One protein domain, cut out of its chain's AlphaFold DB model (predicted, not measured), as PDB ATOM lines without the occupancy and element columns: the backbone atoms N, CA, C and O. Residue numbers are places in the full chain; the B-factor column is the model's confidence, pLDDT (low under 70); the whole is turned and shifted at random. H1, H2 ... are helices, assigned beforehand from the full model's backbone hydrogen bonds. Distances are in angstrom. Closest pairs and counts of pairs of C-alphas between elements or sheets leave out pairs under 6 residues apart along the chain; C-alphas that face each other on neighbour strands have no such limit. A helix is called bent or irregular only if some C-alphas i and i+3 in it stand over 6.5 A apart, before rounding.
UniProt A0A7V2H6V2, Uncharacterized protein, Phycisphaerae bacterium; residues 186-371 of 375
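Overview. This is residues 186 to 371 of the 375 residues of an uncharacterized protein of Phycisphaerae bacterium (UniProt A0A7V2H6V2). Look first for the longest helix, H5, which joins two groups of helices set one after the other along an elongated body. In one group H1, H2 and H3 stand side by side in an up-and-down row, H2 and H3 packing on H5, and H4 packs on H5 too and crosses H1 and H2; in the other group the kinked H6 and H7 pack on H5, H8 packs on H6 and H7, and H9 on H6 and H8, and past these H10, touching no helix, makes the far end. The printed part has 186 residues, with ten named helices, H1 to H10 in chain order, and no named strand: all helix. By the radius of gyration of the C-alphas, 18.2 A, it is compact, and it spans 57 by 37 by 23 A.

Arrangement. Start at the hub, H5, residues 256 to 276, which touches six helices. With residues 263 to 268 alone it touches H3, residues 222 to 230, at a steep tilt of 50 degrees; the closest C-alphas are those of Cys 224 and Asp 264, 5.2 A apart. It touches H4, residues 233 to 249, with residues 262 to 270 alone, closest at the C-alphas of Leu 239 and Ala 267, 6.3 A. H2, residues 208 to 219, forms a helical hairpin with H3, closest at Ile 213 and Gln 225, C-alphas 5.0 A apart, and another with H1, residues 186 to 203, closest at Leu 202 and Arg 208, 4.5 A. Now go to H7, residues 299 to 307: it touches H5, opposite ways at a shallow tilt of 24 degrees, closest at the C-alphas of Ala 272 and Ala 299, 4.7 A. H8, residues 312 to 326, forms hairpins with H7 and with H9, residues 332 to 343; the C-alphas of Asn 323 and Ala 338 are the closest of H8 and H9, 5.1 A. H6, residues 282 to 297, touches H9 with residues 290 to 294 alone, about perpendicular at 84 degrees, closest at Glu 294 and Ala 338, C-alphas 5.2 A apart. Every O i to N i+4 pair is within hydrogen-bond range in H2, H4, H5, H7, H8, H9 and H10, residues 358 to 370; H1 has 10 of 14, H3 4 of 5 and H6 8 of 12.

Along the chain. Find C-alpha 186 at (-46.194, -16.048, 13.584), where H1 begins; it runs 27.9 A and is only just irregular, with C-alphas 197 and 200 6.54 A apart. From C-alpha 256 at (-42.065, -14.552, 25.774), H5 runs 30.1 A. H4 measures 24.4 A and H8 21.1 A. H6 is irregular, with a kink of 117 degrees near residue 291 and C-alphas 291 and 294 9.6 A apart. H10 ends at C-alpha 370, (-43.133, -39.517, 53.745).

Size, cuts and confidence. The two C-alphas farthest apart are those of Ala 186 and Pro 357, 57.8 A. The printed part has no cut. Residues 344 to 357 form the long link from H9 to H10. Look for pLDDT under 70 at residues 186 to 189, 251 to 252 and 371; the mean of the printed part is 93.9.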
ATOM      1  N   ALA A 186     -45.373 -17.252  13.693       57.47
ATOM      2  CA  ALA A 186     -46.194 -16.048  13.584       57.47
ATOM      3  C   ALA A 186     -46.619 -15.452  14.944       57.47
ATOM      4  O   ALA A 186     -46.640 -14.235  15.086       57.47
ATOM      5  N   GLN A 187     -46.930 -16.281  15.946       58.34
ATOM      6  CA  GLN A 187     -47.270 -15.816  17.298       58.34
ATOM      7  C   GLN A 187     -46.030 -15.317  18.050       58.34
ATOM      8  O   GLN A 187     -46.104 -14.305  18.741       58.34
ATOM      9  N   VAL A 188     -44.877 -15.964  17.850       63.41
ATOM     10  CA  VAL A 188     -43.591 -15.504  18.403       63.41
ATOM     11  C   VAL A 188     -43.211 -14.131  17.833       63.41
ATOM     12  O   VAL A 188     -42.837 -13.230  18.580       63.41
ATOM     13  N   LEU A 189     -43.366 -13.943  16.518       68.62
ATOM     14  CA  LEU A 189     -43.112 -12.661  15.851       68.62
ATOM     15  C   LEU A 189     -44.067 -11.556  16.323       68.62
ATOM     16  O   LEU A 189     -43.618 -10.440  16.576       68.62
ATOM     17  N   ALA A 190     -45.359 -11.863  16.486       72.31
ATOM     18  CA  ALA A 190     -46.346 -10.899  16.971       72.31
ATOM     19  C   ALA A 190     -46.053 -10.441  18.409       72.31
ATOM     20  O   ALA A 190     -46.050  -9.242  18.681       72.31
ATOM     21  N   GLY A 191     -45.741 -11.375  19.314       75.56
ATOM     22  CA  GLY A 191     -45.385 -11.022  20.690       75.56
ATOM     23  C   GLY A 191     -44.102 -10.196  20.768       75.56
ATOM     24  O   GLY A 191     -44.024  -9.246  21.539       75.56
ATOM     25  N   ARG A 192     -43.117 -10.482  19.910       77.56
ATOM     26  CA  ARG A 192     -41.886  -9.686  19.835       77.56
ATOM     27  C   ARG A 192     -42.127  -8.259  19.346       77.56
ATOM     28  O   ARG A 192     -41.628  -7.328  19.970       77.56
ATOM     29  N   ALA A 193     -42.889  -8.078  18.270       82.25
ATOM     30  CA  ALA A 193     -43.228  -6.742  17.774       82.25
ATOM     31  C   ALA A 193     -43.941  -5.914  18.857       82.25
ATOM     32  O   ALA A 193     -43.686  -4.721  19.023       82.25
ATOM     33  N   LEU A 194     -44.787  -6.572  19.650       82.25
ATOM     34  CA  LEU A 194     -45.480  -5.953  20.767       82.25
ATOM     35  C   LEU A 194     -44.511  -5.546  21.887       82.25
ATOM     36  O   LEU A 194     -44.570  -4.397  22.329       82.25
ATOM     37  N   LEU A 195     -43.567  -6.410  22.282       85.75
ATOM     38  CA  LEU A 195     -42.492  -6.053  23.222       85.75
ATOM     39  C   LEU A 195     -41.698  -4.829  22.741       85.75
ATOM     40  O   LEU A 195     -41.548  -3.860  23.484       85.75
ATOM     41  N   GLU A 196     -41.246  -4.852  21.485       87.50
ATOM     42  CA  GLU A 196     -40.458  -3.775  20.871       87.50
ATOM     43  C   GLU A 196     -41.235  -2.445  20.830       87.50
ATOM     44  O   GLU A 196     -40.647  -1.387  21.049       87.50
ATOM     45  N   SER A 197     -42.557  -2.488  20.635       89.75
ATOM     46  CA  SER A 197     -43.418  -1.295  20.679       89.75
ATOM     47  C   SER A 197     -43.744  -0.802  22.098       89.75
ATOM     48  O   SER A 197     -43.992   0.386  22.292       89.75
ATOM     49  N   THR A 198     -43.722  -1.690  23.099       92.44
ATOM     50  CA  THR A 198     -44.146  -1.376  24.476       92.44
ATOM     51  C   THR A 198     -43.006  -0.835  25.326       92.44
ATOM     52  O   THR A 198     -43.212   0.091  26.110       92.44
ATOM     53  N   LEU A 199     -41.795  -1.381  25.172       93.06
ATOM     54  CA  LEU A 199     -40.626  -0.988  25.966       93.06
ATOM     55  C   LEU A 199     -40.350   0.532  25.939       93.06
ATOM     56  O   LEU A 199     -40.165   1.107  27.013       93.06
ATOM     57  N   PRO A 200     -40.414   1.238  24.789       94.38
ATOM     58  CA  PRO A 200     -40.226   2.691  24.762       94.38
ATOM     59  C   PRO A 200     -41.264   3.476  25.582       94.38
ATOM     60  O   PRO A 200     -40.968   4.566  26.076       94.38
ATOM     61  N   LEU A 201     -42.477   2.938  25.755       96.12
ATOM     62  CA  LEU A 201     -43.544   3.586  26.526       96.12
ATOM     63  C   LEU A 201     -43.281   3.545  28.038       96.12
ATOM     64  O   LEU A 201     -43.817   4.381  28.765       96.12
ATOM     65  N   LEU A 202     -42.423   2.639  28.522       97.00
ATOM     66  CA  LEU A 202     -42.035   2.569  29.938       97.00
ATOM     67  C   LEU A 202     -41.339   3.854  30.419       97.00
ATOM     68  O   LEU A 202     -41.456   4.241  31.586       97.00
ATOM     69  N   SER A 203     -40.657   4.556  29.512       96.44
ATOM     70  CA  SER A 203     -40.000   5.834  29.800       96.44
ATOM     71  C   SER A 203     -40.973   7.017  29.875       96.44
ATOM     72  O   SER A 203     -40.593   8.071  30.379       96.44
ATOM     73  N   GLN A 204     -42.220   6.873  29.413       97.31
ATOM     74  CA  GLN A 204     -43.212   7.952  29.401       97.31
ATOM     75  C   GLN A 204     -44.061   7.919  30.684       97.31
ATOM     76  O   GLN A 204     -44.832   6.975  30.857       97.31
ATOM     77  N   PRO A 205     -44.001   8.934  31.573       97.75
ATOM     78  CA  PRO A 205     -44.715   8.898  32.854       97.75
ATOM     79  C   PRO A 205     -46.225   8.643  32.728       97.75
ATOM     80  O   PRO A 205     -46.782   7.864  33.493       97.75
ATOM     81  N   SER A 206     -46.875   9.234  31.719       97.00
ATOM     82  CA  SER A 206     -48.318   9.090  31.476       97.00
ATOM     83  C   SER A 206     -48.730   7.709  30.952       97.00
ATOM     84  O   SER A 206     -49.864   7.294  31.181       97.00
ATOM     85  N   ALA A 207     -47.836   6.985  30.270       97.00
ATOM     86  CA  ALA A 207     -48.122   5.671  29.686       97.00
ATOM     87  C   ALA A 207     -47.555   4.505  30.513       97.00
ATOM     88  O   ALA A 207     -48.008   3.370  30.360       97.00
ATOM     89  N   ARG A 208     -46.601   4.771  31.414       97.94
ATOM     90  CA  ARG A 208     -45.802   3.768  32.135       97.94
ATOM     91  C   ARG A 208     -46.631   2.673  32.797       97.94
ATOM     92  O   ARG A 208     -46.349   1.496  32.594       97.94
ATOM     93  N   ARG A 209     -47.671   3.044  33.554       98.38
ATOM     94  CA  ARG A 209     -48.553   2.079  34.233       98.38
ATOM     95  C   ARG A 209     -49.224   1.143  33.226       98.38
ATOM     96  O   ARG A 209     -49.138  -0.073  33.364       98.38
ATOM     97  N   SER A 210     -49.842   1.705  32.185       96.69
ATOM     98  CA  SER A 210     -50.506   0.921  31.136       96.69
ATOM     99  C   SER A 210     -49.533   0.047  30.342       96.69
ATOM    100  O   SER A 210     -49.852  -1.099  30.037       96.69
ATOM    101  N   ALA A 211     -48.323   0.547  30.076       97.12
ATOM    102  CA  ALA A 211     -47.276  -0.189  29.387       97.12
ATOM    103  C   ALA A 211     -46.771  -1.375  30.223       97.12
ATOM    104  O   ALA A 211     -46.658  -2.471  29.685       97.12
ATOM    105  N   LEU A 212     -46.551  -1.199  31.533       98.00
ATOM    106  CA  LEU A 212     -46.182  -2.292  32.442       98.00
ATOM    107  C   LEU A 212     -47.273  -3.364  32.523       98.00
ATOM    108  O   LEU A 212     -46.964  -4.545  32.409       98.00
ATOM    109  N   ILE A 213     -48.541  -2.968  32.667       97.44
ATOM    110  CA  ILE A 213     -49.671  -3.911  32.725       97.44
ATOM    111  C   ILE A 213     -49.788  -4.697  31.416       97.44
ATOM    112  O   ILE A 213     -49.925  -5.917  31.444       97.44
ATOM    113  N   MET A 214     -49.709  -4.018  30.269       94.56
ATOM    114  CA  MET A 214     -49.783  -4.665  28.959       94.56
ATOM    115  C   MET A 214     -48.601  -5.615  28.736       94.56
ATOM    116  O   MET A 214     -48.802  -6.752  28.313       94.56
ATOM    117  N   LEU A 215     -47.385  -5.168  29.059       95.19
ATOM    118  CA  LEU A 215     -46.166  -5.965  28.969       95.19
ATOM    119  C   LEU A 215     -46.267  -7.233  29.826       95.19
ATOM    120  O   LEU A 215     -45.978  -8.335  29.358       95.19
ATOM    121  N   ALA A 216     -46.722  -7.081  31.068       96.62
ATOM    122  CA  ALA A 216     -46.885  -8.177  32.004       96.62
ATOM    123  C   ALA A 216     -47.965  -9.171  31.549       96.62
ATOM    124  O   ALA A 216     -47.715 -10.374  31.520       96.62
ATOM    125  N   ALA A 217     -49.121  -8.685  31.089       93.31
ATOM    126  CA  ALA A 217     -50.201  -9.535  30.590       93.31
ATOM    127  C   ALA A 217     -49.783 -10.361  29.359       93.31
ATOM    128  O   ALA A 217     -50.127 -11.536  29.252       93.31
ATOM    129  N   GLN A 218     -49.012  -9.772  28.440       91.81
ATOM    130  CA  GLN A 218     -48.551 -10.451  27.221       91.81
ATOM    131  C   GLN A 218     -47.472 -11.506  27.479       91.81
ATOM    132  O   GLN A 218     -47.363 -12.477  26.733       91.81
ATOM    133  N   THR A 219     -46.669 -11.313  28.523       92.81
ATOM    134  CA  THR A 219     -45.567 -12.216  28.884       92.81
ATOM    135  C   THR A 219     -45.941 -13.210  29.986       92.81
ATOM    136  O   THR A 219     -45.182 -14.134  30.268       92.81
ATOM    137  N   GLY A 220     -47.116 -13.052  30.603       93.88
ATOM    138  CA  GLY A 220     -47.549 -13.855  31.748       93.88
ATOM    139  C   GLY A 220     -46.860 -13.478  33.065       93.88
ATOM    140  O   GLY A 220     -46.789 -14.306  33.972       93.88
ATOM    141  N   ALA A 221     -46.340 -12.253  33.183       97.19
ATOM    142  CA  ALA A 221     -45.681 -11.748  34.386       97.19
ATOM    143  C   ALA A 221     -46.699 -11.273  35.447       97.19
ATOM    144  O   ALA A 221     -46.869 -10.075  35.689       97.19
ATOM    145  N   ALA A 222     -47.427 -12.214  36.050       97.38
ATOM    146  CA  ALA A 222     -48.540 -11.910  36.955       97.38
ATOM    147  C   ALA A 222     -48.137 -11.047  38.169       97.38
ATOM    148  O   ALA A 222     -48.901 -10.180  38.588       97.38
ATOM    149  N   ILE A 223     -46.926 -11.231  38.709       98.50
ATOM    150  CA  ILE A 223     -46.453 -10.480  39.882       98.50
ATOM    151  C   ILE A 223     -46.243  -9.014  39.506       98.50
ATOM    152  O   ILE A 223     -46.689  -8.110  40.215       98.50
ATOM    153  N   CYS A 224     -45.584  -8.765  38.372       98.56
ATOM    154  CA  CYS A 224     -45.381  -7.406  37.886       98.56
ATOM    155  C   CYS A 224     -46.701  -6.728  37.507       98.56
ATOM    156  O   CYS A 224     -46.839  -5.521  37.714       98.56
ATOM    157  N   GLN A 225     -47.664  -7.476  36.962       98.44
ATOM    158  CA  GLN A 225     -48.983  -6.942  36.623       98.44
ATOM    159  C   GLN A 225     -49.692  -6.394  37.868       98.44
ATOM    160  O   GLN A 225     -50.106  -5.232  37.874       98.44
ATOM    161  N   ASP A 226     -49.772  -7.195  38.930       98.69
ATOM    162  CA  ASP A 226     -50.415  -6.794  40.184       98.69
ATOM    163  C   ASP A 226     -49.656  -5.657  40.876       98.69
ATOM    164  O   ASP A 226     -50.267  -4.709  41.376       98.69
ATOM    165  N   ALA A 227     -48.319  -5.695  40.848       98.62
ATOM    166  CA  ALA A 227     -47.495  -4.615  41.379       98.62
ATOM    167  C   ALA A 227     -47.753  -3.295  40.634       98.62
ATOM    168  O   ALA A 227     -47.949  -2.257  41.265       98.62
ATOM    169  N   ALA A 228     -47.816  -3.322  39.299       98.56
ATOM    170  CA  ALA A 228     -48.049  -2.131  38.486       98.56
ATOM    171  C   ALA A 228     -49.438  -1.506  38.713       98.56
ATOM    172  O   ALA A 228     -49.590  -0.290  38.582       98.56
ATOM    173  N   LEU A 229     -50.445  -2.308  39.075       98.44
ATOM    174  CA  LEU A 229     -51.790  -1.813  39.381       98.44
ATOM    175  C   LEU A 229     -51.828  -0.943  40.643       98.44
ATOM    176  O   LEU A 229     -52.595   0.018  40.687       98.44
ATOM    177  N   VAL A 230     -51.009  -1.260  41.650       98.38
ATOM    178  CA  VAL A 230     -51.064  -0.607  42.971       98.38
ATOM    179  C   VAL A 230     -49.862   0.286  43.286       98.38
ATOM    180  O   VAL A 230     -49.884   1.007  44.282       98.38
ATOM    181  N   ALA A 231     -48.810   0.240  42.469       98.38
ATOM    182  CA  ALA A 231     -47.614   1.052  42.639       98.38
ATOM    183  C   ALA A 231     -47.880   2.552  42.407       98.38
ATOM    184  O   ALA A 231     -48.595   2.959  41.479       98.38
ATOM    185  N   ASP A 232     -47.231   3.374  43.232       98.19
ATOM    186  CA  ASP A 232     -47.115   4.811  43.003       98.19
ATOM    187  C   ASP A 232     -46.169   5.118  41.830       98.19
ATOM    188  O   ASP A 232     -45.454   4.252  41.320       98.19
ATOM    189  N   ASP A 233     -46.169   6.368  41.370       98.19
ATOM    190  CA  ASP A 233     -45.437   6.738  40.157       98.19
ATOM    191  C   ASP A 233     -43.912   6.602  40.313       98.19
ATOM    192  O   ASP A 233     -43.230   6.282  39.335       98.19
ATOM    193  N   SER A 234     -43.390   6.768  41.538       98.06
ATOM    194  CA  SER A 234     -41.970   6.560  41.854       98.06
ATOM    195  C   SER A 234     -41.584   5.084  41.774       98.06
ATOM    196  O   SER A 234     -40.564   4.737  41.179       98.06
ATOM    197  N   THR A 235     -42.409   4.189  42.315       98.31
ATOM    198  CA  THR A 235     -42.164   2.746  42.248       98.31
ATOM    199  C   THR A 235     -42.344   2.225  40.826       98.31
ATOM    200  O   THR A 235     -41.551   1.404  40.366       98.31
ATOM    201  N   LEU A 236     -43.327   2.742  40.079       98.56
ATOM    202  CA  LEU A 236     -43.463   2.432  38.656       98.56
ATOM    203  C   LEU A 236     -42.225   2.858  37.868       98.56
ATOM    204  O   LEU A 236     -41.799   2.120  36.985       98.56
ATOM    205  N   GLU A 237     -41.647   4.027  38.164       98.44
ATOM    206  CA  GLU A 237     -40.395   4.478  37.545       98.44
ATOM    207  C   GLU A 237     -39.247   3.503  37.807       98.44
ATOM    208  O   GLU A 237     -38.553   3.119  36.868       98.44
ATOM    209  N   GLN A 238     -39.093   3.052  39.056       98.38
ATOM    210  CA  GLN A 238     -38.074   2.071  39.438       98.38
ATOM    211  C   GLN A 238     -38.270   0.734  38.710       98.38
ATOM    212  O   GLN A 238     -37.312   0.200  38.150       98.38
ATOM    213  N   LEU A 239     -39.507   0.226  38.647       98.31
ATOM    214  CA  LEU A 239     -39.849  -0.989  37.898       98.31
ATOM    215  C   LEU A 239     -39.526  -0.843  36.407       98.31
ATOM    216  O   LEU A 239     -38.845  -1.690  35.831       98.31
ATOM    217  N   ALA A 240     -39.975   0.249  35.787       98.25
ATOM    218  CA  ALA A 240     -39.736   0.541  34.379       98.25
ATOM    219  C   ALA A 240     -38.238   0.640  34.055       98.25
ATOM    220  O   ALA A 240     -37.780   0.058  33.071       98.25
ATOM    221  N   ALA A 241     -37.465   1.342  34.888       97.75
ATOM    222  CA  ALA A 241     -36.023   1.477  34.724       97.75
ATOM    223  C   ALA A 241     -35.308   0.123  34.859       97.75
ATOM    224  O   ALA A 241     -34.469  -0.212  34.021       97.75
ATOM    225  N   ALA A 242     -35.673  -0.679  35.864       97.56
ATOM    226  CA  ALA A 242     -35.086  -1.996  36.082       97.56
ATOM    227  C   ALA A 242     -35.398  -2.968  34.928       97.56
ATOM    228  O   ALA A 242     -34.501  -3.660  34.448       97.56
ATOM    229  N   ILE A 243     -36.634  -2.972  34.417       96.50
ATOM    230  CA  ILE A 243     -37.033  -3.803  33.268       96.50
ATOM    231  C   ILE A 243     -36.312  -3.359  31.987       96.50
ATOM    232  O   ILE A 243     -35.805  -4.203  31.251       96.50
ATOM    233  N   ASN A 244     -36.191  -2.052  31.734       94.75
ATOM    234  CA  ASN A 244     -35.430  -1.534  30.589       94.75
ATOM    235  C   ASN A 244     -33.936  -1.894  30.661       94.75
ATOM    236  O   ASN A 244     -33.318  -2.200  29.637       94.75
ATOM    237  N   ALA A 245     -33.347  -1.901  31.861       94.56
ATOM    238  CA  ALA A 245     -31.975  -2.359  32.056       94.56
ATOM    239  C   ALA A 245     -31.822  -3.846  31.692       94.56
ATOM    240  O   ALA A 245     -30.900  -4.197  30.954       94.56
ATOM    241  N   GLN A 246     -32.761  -4.704  32.114       92.94
ATOM    242  CA  GLN A 246     -32.774  -6.116  31.706       92.94
ATOM    243  C   GLN A 246     -32.946  -6.270  30.192       92.94
ATOM    244  O   GLN A 246     -32.228  -7.044  29.564       92.94
ATOM    245  N   ALA A 247     -33.824  -5.472  29.582       89.25
ATOM    246  CA  ALA A 247     -34.039  -5.480  28.138       89.25
ATOM    247  C   ALA A 247     -32.801  -5.141  27.314       89.25
ATOM    248  O   ALA A 247     -32.648  -5.629  26.197       89.25
ATOM    249  N   THR A 248     -31.915  -4.321  27.871       86.75
ATOM    250  CA  THR A 248     -30.656  -3.949  27.225       86.75
ATOM    251  C   THR A 248     -29.588  -5.034  27.400       86.75
ATOM    252  O   THR A 248     -28.751  -5.218  26.520       86.75
ATOM    253  N   ALA A 249     -29.613  -5.758  28.524       83.81
ATOM    254  CA  ALA A 249     -28.639  -6.801  28.849       83.81
ATOM    255  C   ALA A 249     -28.936  -8.149  28.172       83.81
ATOM    256  O   ALA A 249     -28.023  -8.929  27.898       83.81
ATOM    257  N   VAL A 250     -30.210  -8.439  27.920       77.31
ATOM    258  CA  VAL A 250     -30.666  -9.716  27.378       77.31
ATOM    259  C   VAL A 250     -30.536  -9.746  25.850       77.31
ATOM    260  O   VAL A 250     -31.032  -8.872  25.141       77.31
ATOM    261  N   ASN A 251     -29.886 -10.787  25.319       65.25
ATOM    262  CA  ASN A 251     -29.736 -10.977  23.876       65.25
ATOM    263  C   ASN A 251     -31.093 -11.311  23.209       65.25
ATOM    264  O   ASN A 251     -31.946 -11.963  23.807       65.25
ATOM    265  N   ARG A 252     -31.296 -10.880  21.956       61.94
ATOM    266  CA  ARG A 252     -32.603 -10.752  21.260       61.94
ATOM    267  C   ARG A 252     -33.344 -12.064  20.911       61.94
ATOM    268  O   ARG A 252     -34.248 -12.041  20.073       61.94
ATOM    269  N   GLU A 253     -32.977 -13.191  21.512       72.19
ATOM    270  CA  GLU A 253     -33.530 -14.526  21.219       72.19
ATOM    271  C   GLU A 253     -34.315 -15.152  22.384       72.19
ATOM    272  O   GLU A 253     -34.660 -16.328  22.334       72.19
ATOM    273  N   ILE A 254     -34.625 -14.377  23.424       75.88
ATOM    274  CA  ILE A 254     -35.436 -14.846  24.554       75.88
ATOM    275  C   ILE A 254     -36.914 -14.972  24.158       75.88
ATOM    276  O   ILE A 254     -37.484 -14.071  23.537       75.88
ATOM    277  N   ASP A 255     -37.536 -16.098  24.522       84.31
ATOM    278  CA  ASP A 255     -38.967 -16.325  24.306       84.31
ATOM    279  C   ASP A 255     -39.848 -15.490  25.263       84.31
ATOM    280  O   ASP A 255     -39.388 -14.931  26.260       84.31
ATOM    281  N   LEU A 256     -41.148 -15.375  24.968       87.25
ATOM    282  CA  LEU A 256     -42.065 -14.552  25.774       87.25
ATOM    283  C   LEU A 256     -42.210 -15.035  27.224       87.25
ATOM    284  O   LEU A 256     -42.427 -14.215  28.114       87.25
ATOM    285  N   ALA A 257     -42.103 -16.342  27.471       87.81
ATOM    286  CA  ALA A 257     -42.289 -16.916  28.800       87.81
ATOM    287  C   ALA A 257     -41.078 -16.632  29.703       87.81
ATOM    288  O   ALA A 257     -41.233 -16.280  30.874       87.81
ATOM    289  N   GLN A 258     -39.873 -16.731  29.143       90.44
ATOM    290  CA  GLN A 258     -38.630 -16.314  29.781       90.44
ATOM    291  C   GLN A 258     -38.648 -14.812  30.072       90.44
ATOM    292  O   GLN A 258     -38.290 -14.400  31.174       90.44
ATOM    293  N   TRP A 259     -39.151 -13.997  29.140       92.50
ATOM    294  CA  TRP A 259     -39.397 -12.576  29.388       92.50
ATOM    295  C   TRP A 259     -40.340 -12.338  30.566       92.50
ATOM    296  O   TRP A 259     -40.039 -11.519  31.434       92.50
ATOM    297  N   GLY A 260     -41.442 -13.087  30.642       94.56
ATOM    298  CA  GLY A 260     -42.382 -12.983  31.753       94.56
ATOM    299  C   GLY A 260     -41.743 -13.312  33.098       94.56
ATOM    300  O   GLY A 260     -42.000 -12.636  34.092       94.56
ATOM    301  N   LEU A 261     -40.872 -14.326  33.140       95.81
ATOM    302  CA  LEU A 261     -40.082 -14.636  34.332       95.81
ATOM    303  C   LEU A 261     -39.129 -13.490  34.699       95.81
ATOM    304  O   LEU A 261     -39.120 -13.073  35.852       95.81
ATOM    305  N   VAL A 262     -38.361 -12.954  33.745       95.50
ATOM    306  CA  VAL A 262     -37.435 -11.829  33.993       95.50
ATOM    307  C   VAL A 262     -38.175 -10.621  34.568       95.50
ATOM    308  O   VAL A 262     -37.700 -10.000  35.521       95.50
ATOM    309  N   ILE A 263     -39.355 -10.306  34.032       97.19
ATOM    310  CA  ILE A 263     -40.192  -9.199  34.502       97.19
ATOM    311  C   ILE A 263     -40.692  -9.455  35.934       97.19
ATOM    312  O   ILE A 263     -40.565  -8.573  36.784       97.19
ATOM    313  N   ASP A 264     -41.187 -10.659  36.238       98.44
ATOM    314  CA  ASP A 264     -41.628 -11.016  37.596       98.44
ATOM    315  C   ASP A 264     -40.477 -10.987  38.612       98.44
ATOM    316  O   ASP A 264     -40.624 -10.419  39.694       98.44
ATOM    317  N   LEU A 265     -39.313 -11.541  38.262       98.12
ATOM    318  CA  LEU A 265     -38.121 -11.510  39.116       98.12
ATOM    319  C   LEU A 265     -37.643 -10.075  39.362       98.12
ATOM    320  O   LEU A 265     -37.238  -9.739  40.475       98.12
ATOM    321  N   THR A 266     -37.737  -9.211  38.351       98.31
ATOM    322  CA  THR A 266     -37.413  -7.787  38.483       98.31
ATOM    323  C   THR A 266     -38.381  -7.089  39.438       98.31
ATOM    324  O   THR A 266     -37.943  -6.358  40.326       98.31
ATOM    325  N   ALA A 267     -39.685  -7.352  39.315       98.56
ATOM    326  CA  ALA A 267     -40.688  -6.796  40.219       98.56
ATOM    327  C   ALA A 267     -40.491  -7.267  41.668       98.56
ATOM    328  O   ALA A 267     -40.529  -6.453  42.593       98.56
ATOM    329  N   LEU A 268     -40.212  -8.560  41.867       98.62
ATOM    330  CA  LEU A 268     -39.869  -9.111  43.178       98.62
ATOM    331  C   LEU A 268     -38.621  -8.447  43.765       98.62
ATOM    332  O   LEU A 268     -38.631  -8.097  44.943       98.62
ATOM    333  N   LYS A 269     -37.573  -8.226  42.958       98.50
ATOM    334  CA  LYS A 269     -36.346  -7.566  43.420       98.50
ATOM    335  C   LYS A 269     -36.618  -6.134  43.878       98.50
ATOM    336  O   LYS A 269     -36.231  -5.785  44.987       98.50
ATOM    337  N   VAL A 270     -37.346  -5.342  43.087       98.56
ATOM    338  CA  VAL A 270     -37.706  -3.962  43.461       98.56
ATOM    339  C   VAL A 270     -38.522  -3.935  44.758       98.56
ATOM    340  O   VAL A 270     -38.224  -3.150  45.657       98.56
ATOM    341  N   MET A 271     -39.516  -4.817  44.909       98.62
ATOM    342  CA  MET A 271     -40.294  -4.897  46.152       98.62
ATOM    343  C   MET A 271     -39.449  -5.354  47.353       98.62
ATOM    344  O   MET A 271     -39.635  -4.832  48.452       98.62
ATOM    345  N   ALA A 272     -38.505  -6.282  47.165       98.25
ATOM    346  CA  ALA A 272     -37.583  -6.723  48.213       98.25
ATOM    347  C   ALA A 272     -36.596  -5.617  48.632       98.25
ATOM    348  O   ALA A 272     -36.314  -5.464  49.823       98.25
ATOM    349  N   ASP A 273     -36.123  -4.806  47.683       98.38
ATOM    350  CA  ASP A 273     -35.262  -3.649  47.949       98.38
ATOM    351  C   ASP A 273     -36.016  -2.573  48.742       98.38
ATOM    352  O   ASP A 273     -35.528  -2.088  49.767       98.38
ATOM    353  N   LEU A 274     -37.251  -2.259  48.335       98.31
ATOM    354  CA  LEU A 274     -38.127  -1.350  49.077       98.31
ATOM    355  C   LEU A 274     -38.450  -1.885  50.477       98.31
ATOM    356  O   LEU A 274     -38.488  -1.108  51.430       98.31
ATOM    357  N   GLN A 275     -38.661  -3.196  50.622       98.06
ATOM    358  CA  GLN A 275     -38.903  -3.827  51.921       98.06
ATOM    359  C   GLN A 275     -37.684  -3.716  52.836       98.06
ATOM    360  O   GLN A 275     -37.836  -3.328  53.991       98.06
ATOM    361  N   SER A 276     -36.487  -4.011  52.321       97.88
ATOM    362  CA  SER A 276     -35.230  -3.903  53.077       97.88
ATOM    363  C   SER A 276     -34.939  -2.470  53.517       97.88
ATOM    364  O   SER A 276     -34.352  -2.254  54.571       97.88
ATOM    365  N   ALA A 277     -35.367  -1.489  52.721       98.00
ATOM    366  CA  ALA A 277     -35.254  -0.073  53.042       98.00
ATOM    367  C   ALA A 277     -36.399   0.461  53.926       98.00
ATOM    368  O   ALA A 277     -36.468   1.674  54.119       98.00
ATOM    369  N   GLU A 278     -37.311  -0.397  54.403       97.56
ATOM    370  CA  GLU A 278     -38.518  -0.033  55.168       97.56
ATOM    371  C   GLU A 278     -39.429   0.985  54.447       97.56
ATOM    372  O   GLU A 278     -40.150   1.768  55.061       97.56
ATOM    373  N   LYS A 279     -39.404   0.971  53.111       98.06
ATOM    374  CA  LYS A 279     -40.135   1.893  52.228       98.06
ATOM    375  C   LYS A 279     -41.220   1.212  51.399       98.06
ATOM    376  O   LYS A 279     -41.825   1.872  50.561       98.06
ATOM    377  N   LEU A 280     -41.464  -0.086  51.590       98.12
ATOM    378  CA  LEU A 280     -42.475  -0.815  50.823       98.12
ATOM    379  C   LEU A 280     -43.893  -0.360  51.221       98.12
ATOM    380  O   LEU A 280     -44.297  -0.591  52.364       98.12
ATOM    381  N   PRO A 281     -44.680   0.229  50.302       97.81
ATOM    382  CA  PRO A 281     -46.056   0.616  50.590       97.81
ATOM    383  C   PRO A 281     -46.936  -0.595  50.961       97.81
ATOM    384  O   PRO A 281     -46.748  -1.676  50.393       97.81
ATOM    385  N   PRO A 282     -47.962  -0.436  51.822       97.94
ATOM    386  CA  PRO A 282     -48.819  -1.550  52.257       97.94
ATOM    387  C   PRO A 282     -49.511  -2.316  51.117       97.94
ATOM    388  O   PRO A 282     -49.690  -3.534  51.194       97.94
ATOM    389  N   ALA A 283     -49.878  -1.625  50.034       97.94
ATOM    390  CA  ALA A 283     -50.490  -2.263  48.871       97.94
ATOM    391  C   ALA A 283     -49.508  -3.213  48.162       97.94
ATOM    392  O   ALA A 283     -49.859  -4.353  47.863       97.94
ATOM    393  N   LEU A 284     -48.249  -2.800  47.987       98.50
ATOM    394  CA  LEU A 284     -47.205  -3.654  47.416       98.50
ATOM    395  C   LEU A 284     -46.767  -4.762  48.377       98.50
ATOM    396  O   LEU A 284     -46.472  -5.868  47.937       98.50
ATOM    397  N   GLN A 285     -46.810  -4.525  49.691       98.25
ATOM    398  CA  GLN A 285     -46.642  -5.596  50.677       98.25
ATOM    399  C   GLN A 285     -47.722  -6.679  50.529       98.25
ATOM    400  O   GLN A 285     -47.428  -7.865  50.675       98.25
ATOM    401  N   SER A 286     -48.954  -6.282  50.204       97.94
ATOM    402  CA  SER A 286     -50.060  -7.213  49.957       97.94
ATOM    403  C   SER A 286     -49.851  -8.012  48.670       97.94
ATOM    404  O   SER A 286     -50.032  -9.226  48.684       97.94
ATOM    405  N   VAL A 287     -49.392  -7.368  47.588       98.38
ATOM    406  CA  VAL A 287     -48.997  -8.055  46.343       98.38
ATOM    407  C   VAL A 287     -47.879  -9.064  46.613       98.38
ATOM    408  O   VAL A 287     -47.974 -10.223  46.210       98.38
ATOM    409  N   LEU A 288     -46.844  -8.662  47.357       97.81
ATOM    410  CA  LEU A 288     -45.734  -9.544  47.703       97.81
ATOM    411  C   LEU A 288     -46.224 -10.760  48.506       97.81
ATOM    412  O   LEU A 288     -45.900 -11.892  48.153       97.81
ATOM    413  N   ALA A 289     -47.069 -10.558  49.521       97.56
ATOM    414  CA  ALA A 289     -47.653 -11.645  50.310       97.56
ATOM    415  C   ALA A 289     -48.577 -12.565  49.486       97.56
ATOM    416  O   ALA A 289     -48.541 -13.781  49.657       97.56
ATOM    417  N   LEU A 290     -49.367 -12.019  48.557       98.12
ATOM    418  CA  LEU A 290     -50.235 -12.801  47.670       98.12
ATOM    419  C   LEU A 290     -49.424 -13.787  46.812       98.12
ATOM    420  O   LEU A 290     -49.763 -14.973  46.690       98.12
ATOM    421  N   HIS A 291     -48.315 -13.308  46.249       98.31
ATOM    422  CA  HIS A 291     -47.496 -14.087  45.321       98.31
ATOM    423  C   HIS A 291     -46.471 -14.987  46.001       98.31
ATOM    424  O   HIS A 291     -46.140 -16.031  45.451       98.31
ATOM    425  N   THR A 292     -46.012 -14.642  47.204       98.31
ATOM    426  CA  THR A 292     -44.879 -15.331  47.855       98.31
ATOM    427  C   THR A 292     -45.186 -15.868  49.256       98.31
ATOM    428  O   THR A 292     -44.363 -16.569  49.842       98.31
ATOM    429  N   GLY A 293     -46.372 -15.587  49.798       98.12
ATOM    430  CA  GLY A 293     -46.815 -16.079  51.100       98.12
ATOM    431  C   GLY A 293     -46.047 -15.440  52.247       98.12
ATOM    432  O   GLY A 293     -45.766 -14.240  52.236       98.12
ATOM    433  N   GLU A 294     -45.686 -16.245  53.243       98.19
ATOM    434  CA  GLU A 294     -44.883 -15.785  54.378       98.19
ATOM    435  C   GLU A 294     -43.444 -15.439  53.967       98.19
ATOM    436  O   GLU A 294     -42.828 -14.558  54.570       98.19
ATOM    437  N   ALA A 295     -42.922 -16.056  52.897       97.31
ATOM    438  CA  ALA A 295     -41.590 -15.747  52.368       97.31
ATOM    439  C   ALA A 295     -41.447 -14.257  52.006       97.31
ATOM    440  O   ALA A 295     -40.417 -13.646  52.282       97.31
ATOM    441  N   GLY A 296     -42.522 -13.642  51.502       97.31
ATOM    442  CA  GLY A 296     -42.592 -12.225  51.140       97.31
ATOM    443  C   GLY A 296     -42.443 -11.235  52.278       97.31
ATOM    444  O   GLY A 296     -42.362 -10.038  52.028       97.31
ATOM    445  N   ARG A 297     -42.423 -11.685  53.534       96.62
ATOM    446  CA  ARG A 297     -42.185 -10.801  54.683       96.62
ATOM    447  C   ARG A 297     -40.700 -10.642  55.008       96.62
ATOM    448  O   ARG A 297     -40.360  -9.814  55.847       96.62
ATOM    449  N   ARG A 298     -39.832 -11.438  54.373       96.31
ATOM    450  CA  ARG A 298     -38.382 -11.439  54.580       96.31
ATOM    451  C   ARG A 298     -37.691 -11.171  53.248       96.31
ATOM    452  O   ARG A 298     -37.566 -12.079  52.430       96.31
ATOM    453  N   ALA A 299     -37.171  -9.961  53.059       97.00
ATOM    454  CA  ALA A 299     -36.522  -9.580  51.805       97.00
ATOM    455  C   ALA A 299     -35.396 -10.550  51.404       97.00
ATOM    456  O   ALA A 299     -35.338 -10.973  50.255       97.00
ATOM    457  N   GLY A 300     -34.587 -11.012  52.367       96.56
ATOM    458  CA  GLY A 300     -33.533 -12.000  52.114       96.56
ATOM    459  C   GLY A 300     -34.039 -13.342  51.559       96.56
ATOM    460  O   GLY A 300     -33.368 -13.937  50.722       96.56
ATOM    461  N   ALA A 301     -35.237 -13.793  51.951       96.56
ATOM    462  CA  ALA A 301     -35.835 -15.015  51.402       96.56
ATOM    463  C   ALA A 301     -36.262 -14.822  49.938       96.56
ATOM    464  O   ALA A 301     -36.089 -15.717  49.113       96.56
ATOM    465  N   ILE A 302     -36.766 -13.631  49.594       97.88
ATOM    466  CA  ILE A 302     -37.091 -13.271  48.210       97.88
ATOM    467  C   ILE A 302     -35.826 -13.176  47.357       97.88
ATOM    468  O   ILE A 302     -35.800 -13.700  46.247       97.88
ATOM    469  N   GLU A 303     -34.754 -12.574  47.870       97.06
ATOM    470  CA  GLU A 303     -33.475 -12.503  47.158       97.06
ATOM    471  C   GLU A 303     -32.870 -13.882  46.885       97.06
ATOM    472  O   GLU A 303     -32.357 -14.130  45.790       97.06
ATOM    473  N   GLU A 304     -32.935 -14.789  47.861       96.62
ATOM    474  CA  GLU A 304     -32.491 -16.169  47.681       96.62
ATOM    475  C   GLU A 304     -33.354 -16.896  46.643       96.62
ATOM    476  O   GLU A 304     -32.812 -17.552  45.752       96.62
ATOM    477  N   ALA A 305     -34.680 -16.714  46.693       96.62
ATOM    478  CA  ALA A 305     -35.592 -17.284  45.710       96.62
ATOM    479  C   ALA A 305     -35.303 -16.778  44.293       96.62
ATOM    480  O   ALA A 305     -35.196 -17.588  43.376       96.62
ATOM    481  N   ILE A 306     -35.093 -15.471  44.109       97.19
ATOM    482  CA  ILE A 306     -34.734 -14.891  42.806       97.19
ATOM    483  C   ILE A 306     -33.431 -15.505  42.281       97.19
ATOM    484  O   ILE A 306     -33.359 -15.909  41.123       97.19
ATOM    485  N   ARG A 307     -32.403 -15.615  43.131       96.44
ATOM    486  CA  ARG A 307     -31.087 -16.144  42.741       96.44
ATOM    487  C   ARG A 307     -31.135 -17.621  42.344       96.44
ATOM    488  O   ARG A 307     -30.383 -18.037  41.467       96.44
ATOM    489  N   ALA A 308     -31.984 -18.407  43.001       94.06
ATOM    490  CA  ALA A 308     -32.062 -19.853  42.822       94.06
ATOM    491  C   ALA A 308     -33.003 -20.305  41.689       94.06
ATOM    492  O   ALA A 308     -33.160 -21.509  41.498       94.06
ATOM    493  N   SER A 309     -33.630 -19.379  40.952       96.12
ATOM    494  CA  SER A 309     -34.766 -19.699  40.075       96.12
ATOM    495  C   SER A 309     -34.530 -19.343  38.603       96.12
ATOM    496  O   SER A 309     -34.969 -18.286  38.148       96.12
ATOM    497  N   PRO A 310     -33.861 -20.216  37.824       92.44
ATOM    498  CA  PRO A 310     -33.668 -19.996  36.392       92.44
ATOM    499  C   PRO A 310     -34.955 -20.201  35.579       92.44
ATOM    500  O   PRO A 310     -35.057 -19.707  34.457       92.44
ATOM    501  N   THR A 311     -35.942 -20.918  36.125       94.81
ATOM    502  CA  THR A 311     -37.257 -21.111  35.504       94.81
ATOM    503  C   THR A 311     -38.394 -20.701  36.440       94.81
ATOM    504  O   THR A 311     -38.225 -20.582  37.655       94.81
ATOM    505  N   ARG A 312     -39.598 -20.519  35.880       94.62
ATOM    506  CA  ARG A 312     -40.806 -20.224  36.668       94.62
ATOM    507  C   ARG A 312     -41.154 -21.362  37.631       94.62
ATOM    508  O   ARG A 312     -41.527 -21.095  38.767       94.62
ATOM    509  N   ALA A 313     -40.957 -22.608  37.205       94.75
ATOM    510  CA  ALA A 313     -41.156 -23.771  38.063       94.75
ATOM    511  C   ALA A 313     -40.181 -23.774  39.251       94.75
ATOM    512  O   ALA A 313     -40.579 -24.119  40.361       94.75
ATOM    513  N   ASP A 314     -38.930 -23.354  39.047       95.25
ATOM    514  CA  ASP A 314     -37.951 -23.251  40.138       95.25
ATOM    515  C   ASP A 314     -38.346 -22.169  41.146       95.25
ATOM    516  O   ASP A 314     -38.297 -22.418  42.350       95.25
ATOM    517  N   LEU A 315     -38.832 -21.017  40.663       97.44
ATOM    518  CA  LEU A 315     -39.349 -19.945  41.519       97.44
ATOM    519  C   LEU A 315     -40.525 -20.428  42.364       97.44
ATOM    520  O   LEU A 315     -40.525 -20.260  43.583       97.44
ATOM    521  N   GLU A 316     -41.509 -21.066  41.735       96.69
ATOM    522  CA  GLU A 316     -42.668 -21.625  42.428       96.69
ATOM    523  C   GLU A 316     -42.254 -22.671  43.467       96.69
ATOM    524  O   GLU A 316     -42.680 -22.596  44.620       96.69
ATOM    525  N   ASN A 317     -41.383 -23.611  43.092       95.88
ATOM    526  CA  ASN A 317     -40.886 -24.641  44.001       95.88
ATOM    527  C   ASN A 317     -40.124 -24.032  45.180       95.88
ATOM    528  O   ASN A 317     -40.293 -24.486  46.314       95.88
ATOM    529  N   ARG A 318     -39.318 -22.990  44.943       96.94
ATOM    530  CA  ARG A 318     -38.572 -22.338  46.018       96.94
ATOM    531  C   ARG A 318     -39.489 -21.573  46.964       96.94
ATOM    532  O   ARG A 318     -39.330 -21.695  48.174       96.94
ATOM    533  N   LEU A 319     -40.483 -20.853  46.444       97.75
ATOM    534  CA  LEU A 319     -41.486 -20.174  47.270       97.75
ATOM    535  C   LEU A 319     -42.324 -21.170  48.084       97.75
ATOM    536  O   LEU A 319     -42.610 -20.919  49.255       97.75
ATOM    537  N   VAL A 320     -42.675 -22.323  47.506       97.50
ATOM    538  CA  VAL A 320     -43.323 -23.419  48.242       97.50
ATOM    539  C   VAL A 320     -42.421 -23.930  49.363       97.50
ATOM    540  O   VAL A 320     -42.889 -24.048  50.493       97.50
ATOM    541  N   ALA A 321     -41.138 -24.181  49.093       96.38
ATOM    542  CA  ALA A 321     -40.188 -24.636  50.107       96.38
ATOM    543  C   ALA A 321     -40.044 -23.628  51.263       96.38
ATOM    544  O   ALA A 321     -40.117 -24.025  52.423       96.38
ATOM    545  N   GLU A 322     -39.930 -22.330  50.971       97.75
ATOM    546  CA  GLU A 322     -39.872 -21.282  52.004       97.75
ATOM    547  C   GLU A 322     -41.132 -21.248  52.879       97.75
ATOM    548  O   GLU A 322     -41.042 -21.103  54.098       97.75
ATOM    549  N   ASN A 323     -42.317 -21.404  52.281       98.25
ATOM    550  CA  ASN A 323     -43.563 -21.437  53.047       98.25
ATOM    551  C   ASN A 323     -43.705 -22.729  53.862       98.25
ATOM    552  O   ASN A 323     -44.223 -22.679  54.972       98.25
ATOM    553  N   LEU A 324     -43.211 -23.868  53.370       96.88
ATOM    554  CA  LEU A 324     -43.157 -25.104  54.157       96.88
ATOM    555  C   LEU A 324     -42.230 -24.954  55.369       96.88
ATOM    556  O   LEU A 324     -42.615 -25.341  56.468       96.88
ATOM    557  N   ILE A 325     -41.066 -24.322  55.202       95.75
ATOM    558  CA  ILE A 325     -40.160 -23.994  56.316       95.75
ATOM    559  C   ILE A 325     -40.859 -23.067  57.323       95.75
ATOM    560  O   ILE A 325     -40.766 -23.270  58.532       95.75
ATOM    561  N   ALA A 326     -41.633 -22.086  56.849       97.31
ATOM    562  CA  ALA A 326     -42.381 -21.175  57.716       97.31
ATOM    563  C   ALA A 326     -43.464 -21.867  58.574       97.31
ATOM    564  O   ALA A 326     -43.891 -21.301  59.584       97.31
ATOM    565  N   LEU A 327     -43.882 -23.099  58.251       97.62
ATOM    566  CA  LEU A 327     -44.778 -23.895  59.106       97.62
ATOM    567  C   LEU A 327     -44.111 -24.347  60.418       97.62
ATOM    568  O   LEU A 327     -44.802 -24.667  61.394       97.62
ATOM    569  N   GLU A 328     -42.781 -24.345  60.476       96.06
ATOM    570  CA  GLU A 328     -42.008 -24.673  61.677       96.06
ATOM    571  C   GLU A 328     -41.701 -23.449  62.551       96.06
ATOM    572  O   GLU A 328     -41.243 -23.615  63.684       96.06
ATOM    573  N   ASP A 329     -42.018 -22.238  62.079       96.88
ATOM    574  CA  ASP A 329     -41.739 -20.989  62.788       96.88
ATOM    575  C   ASP A 329     -42.371 -20.978  64.191       96.88
ATOM    576  O   ASP A 329     -43.424 -21.579  64.436       96.88
ATOM    577  N   THR A 330     -41.741 -20.285  65.139       95.69
ATOM    578  CA  THR A 330     -42.261 -20.127  66.507       95.69
ATOM    579  C   THR A 330     -43.531 -19.268  66.561       95.69
ATOM    580  O   THR A 330     -44.415 -19.529  67.384       95.69
ATOM    581  N   SER A 331     -43.686 -18.318  65.638       97.38
ATOM    582  CA  SER A 331     -44.821 -17.408  65.502       97.38
ATOM    583  C   SER A 331     -46.058 -18.116  64.937       97.38
ATOM    584  O   SER A 331     -46.046 -18.554  63.785       97.38
ATOM    585  N   PRO A 332     -47.183 -18.173  65.679       97.44
ATOM    586  CA  PRO A 332     -48.437 -18.719  65.155       97.44
ATOM    587  C   PRO A 332     -48.928 -17.995  63.901       97.44
ATOM    588  O   PRO A 332     -49.426 -18.628  62.977       97.44
ATOM    589  N   SER A 333     -48.739 -16.674  63.834       97.75
ATOM    590  CA  SER A 333     -49.183 -15.877  62.688       97.75
ATOM    591  C   SER A 333     -48.423 -16.202  61.398       97.75
ATOM    592  O   SER A 333     -49.032 -16.197  60.331       97.75
ATOM    593  N   ALA A 334     -47.126 -16.521  61.490       98.00
ATOM    594  CA  ALA A 334     -46.325 -16.938  60.342       98.00
ATOM    595  C   ALA A 334     -46.825 -18.281  59.796       98.00
ATOM    596  O   ALA A 334     -47.066 -18.414  58.597       98.00
ATOM    597  N   ARG A 335     -47.100 -19.233  60.697       98.25
ATOM    598  CA  ARG A 335     -47.634 -20.552  60.335       98.25
ATOM    599  C   ARG A 335     -49.003 -20.473  59.665       98.25
ATOM    600  O   ARG A 335     -49.210 -21.155  58.669       98.25
ATOM    601  N   VAL A 336     -49.915 -19.644  60.184       98.31
ATOM    602  CA  VAL A 336     -51.251 -19.438  59.590       98.31
ATOM    603  C   VAL A 336     -51.131 -18.883  58.167       98.31
ATOM    604  O   VAL A 336     -51.678 -19.450  57.229       98.31
ATOM    605  N   ARG A 337     -50.338 -17.826  57.969       98.25
ATOM    606  CA  ARG A 337     -50.175 -17.231  56.633       98.25
ATOM    607  C   ARG A 337     -49.526 -18.194  55.640       98.25
ATOM    608  O   ARG A 337     -49.952 -18.265  54.490       98.25
ATOM    609  N   ALA A 338     -48.522 -18.946  56.087       98.25
ATOM    610  CA  ALA A 338     -47.871 -19.955  55.267       98.25
ATOM    611  C   ALA A 338     -48.838 -21.081  54.863       98.25
ATOM    612  O   ALA A 338     -48.892 -21.434  53.684       98.25
ATOM    613  N   ILE A 339     -49.638 -21.617  55.799       98.06
ATOM    614  CA  ILE A 339     -50.586 -22.694  55.479       98.06
ATOM    615  C   ILE A 339     -51.718 -22.209  54.571       98.06
ATOM    616  O   ILE A 339     -52.087 -22.934  53.647       98.06
ATOM    617  N   ASP A 340     -52.216 -20.984  54.753       98.12
ATOM    618  CA  ASP A 340     -53.245 -20.397  53.886       98.12
ATOM    619  C   ASP A 340     -52.725 -20.262  52.450       98.12
ATOM    620  O   ASP A 340     -53.364 -20.710  51.492       98.12
ATOM    621  N   TRP A 341     -51.512 -19.724  52.294       98.31
ATOM    622  CA  TRP A 341     -50.879 -19.558  50.988       98.31
ATOM    623  C   TRP A 341     -50.608 -20.900  50.288       98.31
ATOM    624  O   TRP A 341     -50.828 -21.020  49.076       98.31
ATOM    625  N   LEU A 342     -50.170 -21.920  51.038       97.88
ATOM    626  CA  LEU A 342     -49.960 -23.282  50.531       97.88
ATOM    627  C   LEU A 342     -51.283 -23.969  50.168       97.88
ATOM    628  O   LEU A 342     -51.347 -24.691  49.170       97.88
ATOM    629  N   SER A 343     -52.345 -23.736  50.942       96.62
ATOM    630  CA  SER A 343     -53.674 -24.319  50.716       96.62
ATOM    631  C   SER A 343     -54.281 -23.835  49.406       96.62
ATOM    632  O   SER A 343     -54.741 -24.656  48.613       96.62
ATOM    633  N   LEU A 344     -54.174 -22.534  49.111       94.75
ATOM    634  CA  LEU A 344     -54.614 -21.945  47.837       94.75
ATOM    635  C   LEU A 344     -53.929 -22.561  46.606       94.75
ATOM    636  O   LEU A 344     -54.436 -22.447  45.494       94.75
ATOM    637  N   ARG A 345     -52.782 -23.221  46.795       94.44
ATOM    638  CA  ARG A 345     -52.003 -23.878  45.733       94.44
ATOM    639  C   ARG A 345     -52.098 -25.403  45.771       94.44
ATOM    640  O   ARG A 345     -51.387 -26.074  45.027       94.44
ATOM    641  N   GLY A 346     -52.928 -25.968  46.650       95.38
ATOM    642  CA  GLY A 346     -53.025 -27.418  46.835       95.38
ATOM    643  C   GLY A 346     -51.705 -28.051  47.294       95.38
ATOM    644  O   GLY A 346     -51.400 -29.184  46.927       95.38
ATOM    645  N   ARG A 347     -50.886 -27.301  48.042       95.62
ATOM    646  CA  ARG A 347     -49.571 -27.726  48.559       95.62
ATOM    647  C   ARG A 347     -49.518 -27.817  50.089       95.62
ATOM    648  O   ARG A 347     -48.455 -28.071  50.643       95.62
ATOM    649  N   ALA A 348     -50.638 -27.596  50.774       95.75
ATOM    650  CA  ALA A 348     -50.708 -27.687  52.229       95.75
ATOM    651  C   ALA A 348     -50.540 -29.142  52.724       95.75
ATOM    652  O   ALA A 348     -51.202 -30.041  52.194       95.75
ATOM    653  N   PRO A 349     -49.704 -29.393  53.752       95.81
ATOM    654  CA  PRO A 349     -49.628 -30.694  54.412       95.81
ATOM    655  C   PRO A 349     -50.987 -31.115  54.985       95.81
ATOM    656  O   PRO A 349     -51.651 -30.348  55.687       95.81
ATOM    657  N   ARG A 350     -51.422 -32.344  54.690       92.94
ATOM    658  CA  ARG A 350     -52.731 -32.851  55.132       92.94
ATOM    659  C   ARG A 350     -52.809 -32.912  56.658       92.94
ATOM    660  O   ARG A 350     -51.922 -33.458  57.303       92.94
ATOM    661  N   GLY A 351     -53.901 -32.393  57.218       93.56
ATOM    662  CA  GLY A 351     -54.162 -32.428  58.661       93.56
ATOM    663  C   GLY A 351     -53.268 -31.505  59.496       93.56
ATOM    664  O   GLY A 351     -53.301 -31.594  60.720       93.56
ATOM    665  N   PHE A 352     -52.477 -30.630  58.870       96.94
ATOM    666  CA  PHE A 352     -51.666 -29.663  59.598       96.94
ATOM    667  C   PHE A 352     -52.539 -28.554  60.197       96.94
ATOM    668  O   PHE A 352     -53.221 -27.832  59.472       96.94
ATOM    669  N   ASP A 353     -52.467 -28.391  61.518       97.44
ATOM    670  CA  ASP A 353     -53.073 -27.276  62.246       97.44
ATOM    671  C   ASP A 353     -51.969 -26.305  62.723       97.44
ATOM    672  O   ASP A 353     -51.130 -26.679  63.554       97.44
ATOM    673  N   PRO A 354     -51.937 -25.047  62.235       96.81
ATOM    674  CA  PRO A 354     -50.914 -24.069  62.614       96.81
ATOM    675  C   PRO A 354     -50.957 -23.676  64.101       96.81
ATOM    676  O   PRO A 354     -49.967 -23.140  64.622       96.81
ATOM    677  N   LEU A 355     -52.067 -23.934  64.799       97.56
ATOM    678  CA  LEU A 355     -52.261 -23.629  66.217       97.56
ATOM    679  C   LEU A 355     -52.074 -24.852  67.129       97.56
ATOM    680  O   LEU A 355     -52.062 -24.696  68.351       97.56
ATOM    681  N   ALA A 356     -51.853 -26.043  66.563       96.69
ATOM    682  CA  ALA A 356     -51.634 -27.251  67.345       96.69
ATOM    683  C   ALA A 356     -50.309 -27.223  68.143       96.69
ATOM    684  O   ALA A 356     -49.339 -26.535  67.776       96.69
ATOM    685  N   PRO A 357     -50.218 -28.015  69.233       96.62
ATOM    686  CA  PRO A 357     -48.982 -28.195  69.981       96.62
ATOM    687  C   PRO A 357     -47.802 -28.621  69.084       96.62
ATOM    688  O   PRO A 357     -47.993 -29.368  68.121       96.62
ATOM    689  N   PRO A 358     -46.552 -28.229  69.409       95.31
ATOM    690  CA  PRO A 358     -45.387 -28.454  68.544       95.31
ATOM    691  C   PRO A 358     -45.157 -29.900  68.095       95.31
ATOM    692  O   PRO A 358     -44.634 -30.117  67.006       95.31
ATOM    693  N   ARG A 359     -45.520 -30.882  68.929       95.88
ATOM    694  CA  ARG A 359     -45.379 -32.305  68.606       95.88
ATOM    695  C   ARG A 359     -46.323 -32.730  67.477       95.88
ATOM    696  O   ARG A 359     -45.855 -33.305  66.505       95.88
ATOM    697  N   GLN A 360     -47.604 -32.377  67.571       95.44
ATOM    698  CA  GLN A 360     -48.610 -32.717  66.555       95.44
ATOM    699  C   GLN A 360     -48.289 -32.062  65.206       95.44
ATOM    700  O   GLN A 360     -48.433 -32.685  64.160       95.44
ATOM    701  N   ARG A 361     -47.777 -30.822  65.225       96.12
ATOM    702  CA  ARG A 361     -47.320 -30.140  64.004       96.12
ATOM    703  C   ARG A 361     -46.172 -30.882  63.322       96.12
ATOM    704  O   ARG A 361     -46.220 -31.071  62.113       96.12
ATOM    705  N   ARG A 362     -45.168 -31.322  64.089       93.94
ATOM    706  CA  ARG A 362     -44.042 -32.106  63.555       93.94
ATOM    707  C   ARG A 362     -44.501 -33.440  62.979       93.94
ATOM    708  O   ARG A 362     -44.137 -33.750  61.855       93.94
ATOM    709  N   GLU A 363     -45.365 -34.159  63.691       94.25
ATOM    710  CA  GLU A 363     -45.939 -35.424  63.213       94.25
ATOM    711  C   GLU A 363     -46.682 -35.240  61.870       94.25
ATOM    712  O   GLU A 363     -46.513 -36.046  60.957       94.25
ATOM    713  N   ALA A 364     -47.440 -34.147  61.697       93.69
ATOM    714  CA  ALA A 364     -48.114 -33.834  60.432       93.69
ATOM    715  C   ALA A 364     -47.137 -33.501  59.285       93.69
ATOM    716  O   ALA A 364     -47.351 -33.925  58.147       93.69
ATOM    717  N   LEU A 365     -46.057 -32.765  59.569       93.56
ATOM    718  CA  LEU A 365     -45.022 -32.448  58.576       93.56
ATOM    719  C   LEU A 365     -44.217 -33.695  58.173       93.56
ATOM    720  O   LEU A 365     -43.994 -33.924  56.984       93.56
ATOM    721  N   GLU A 366     -43.849 -34.541  59.136       93.00
ATOM    722  CA  GLU A 366     -43.169 -35.819  58.893       93.00
ATOM    723  C   GLU A 366     -44.036 -36.752  58.035       93.00
ATOM    724  O   GLU A 366     -43.561 -37.302  57.033       93.00
ATOM    725  N   ALA A 367     -45.332 -36.863  58.352       90.75
ATOM    726  CA  ALA A 367     -46.285 -37.638  57.562       90.75
ATOM    727  C   ALA A 367     -46.385 -37.136  56.111       90.75
ATOM    728  O   ALA A 367     -46.420 -37.944  55.180       90.75
ATOM    729  N   ALA A 368     -46.374 -35.816  55.905       89.44
ATOM    730  CA  ALA A 368     -46.401 -35.216  54.574       89.44
ATOM    731  C   ALA A 368     -45.096 -35.436  53.790       89.44
ATOM    732  O   ALA A 368     -45.152 -35.675  52.589       89.44
ATOM    733  N   SER A 369     -43.934 -35.418  54.456       85.12
ATOM    734  CA  SER A 369     -42.637 -35.694  53.814       85.12
ATOM    735  C   SER A 369     -42.477 -37.153  53.363       85.12
ATOM    736  O   SER A 369     -41.738 -37.437  52.421       85.12
ATOM    737  N   THR A 370     -43.195 -38.073  54.017       80.38
ATOM    738  CA  THR A 370     -43.133 -39.517  53.745       80.38
ATOM    739  C   THR A 370     -44.142 -39.952  52.676       80.38
ATOM    740  O   THR A 370     -43.959 -40.986  52.033       80.38
ATOM    741  N   GLN A 371     -45.209 -39.177  52.447       67.69
ATOM    742  CA  GLN A 371     -46.152 -39.457  51.365       67.69
ATOM    743  C   GLN A 371     -45.543 -39.047  50.015       67.69
ATOM    744  O   GLN A 371     -45.226 -37.872  49.823       67.69
TER     745      GLN A 371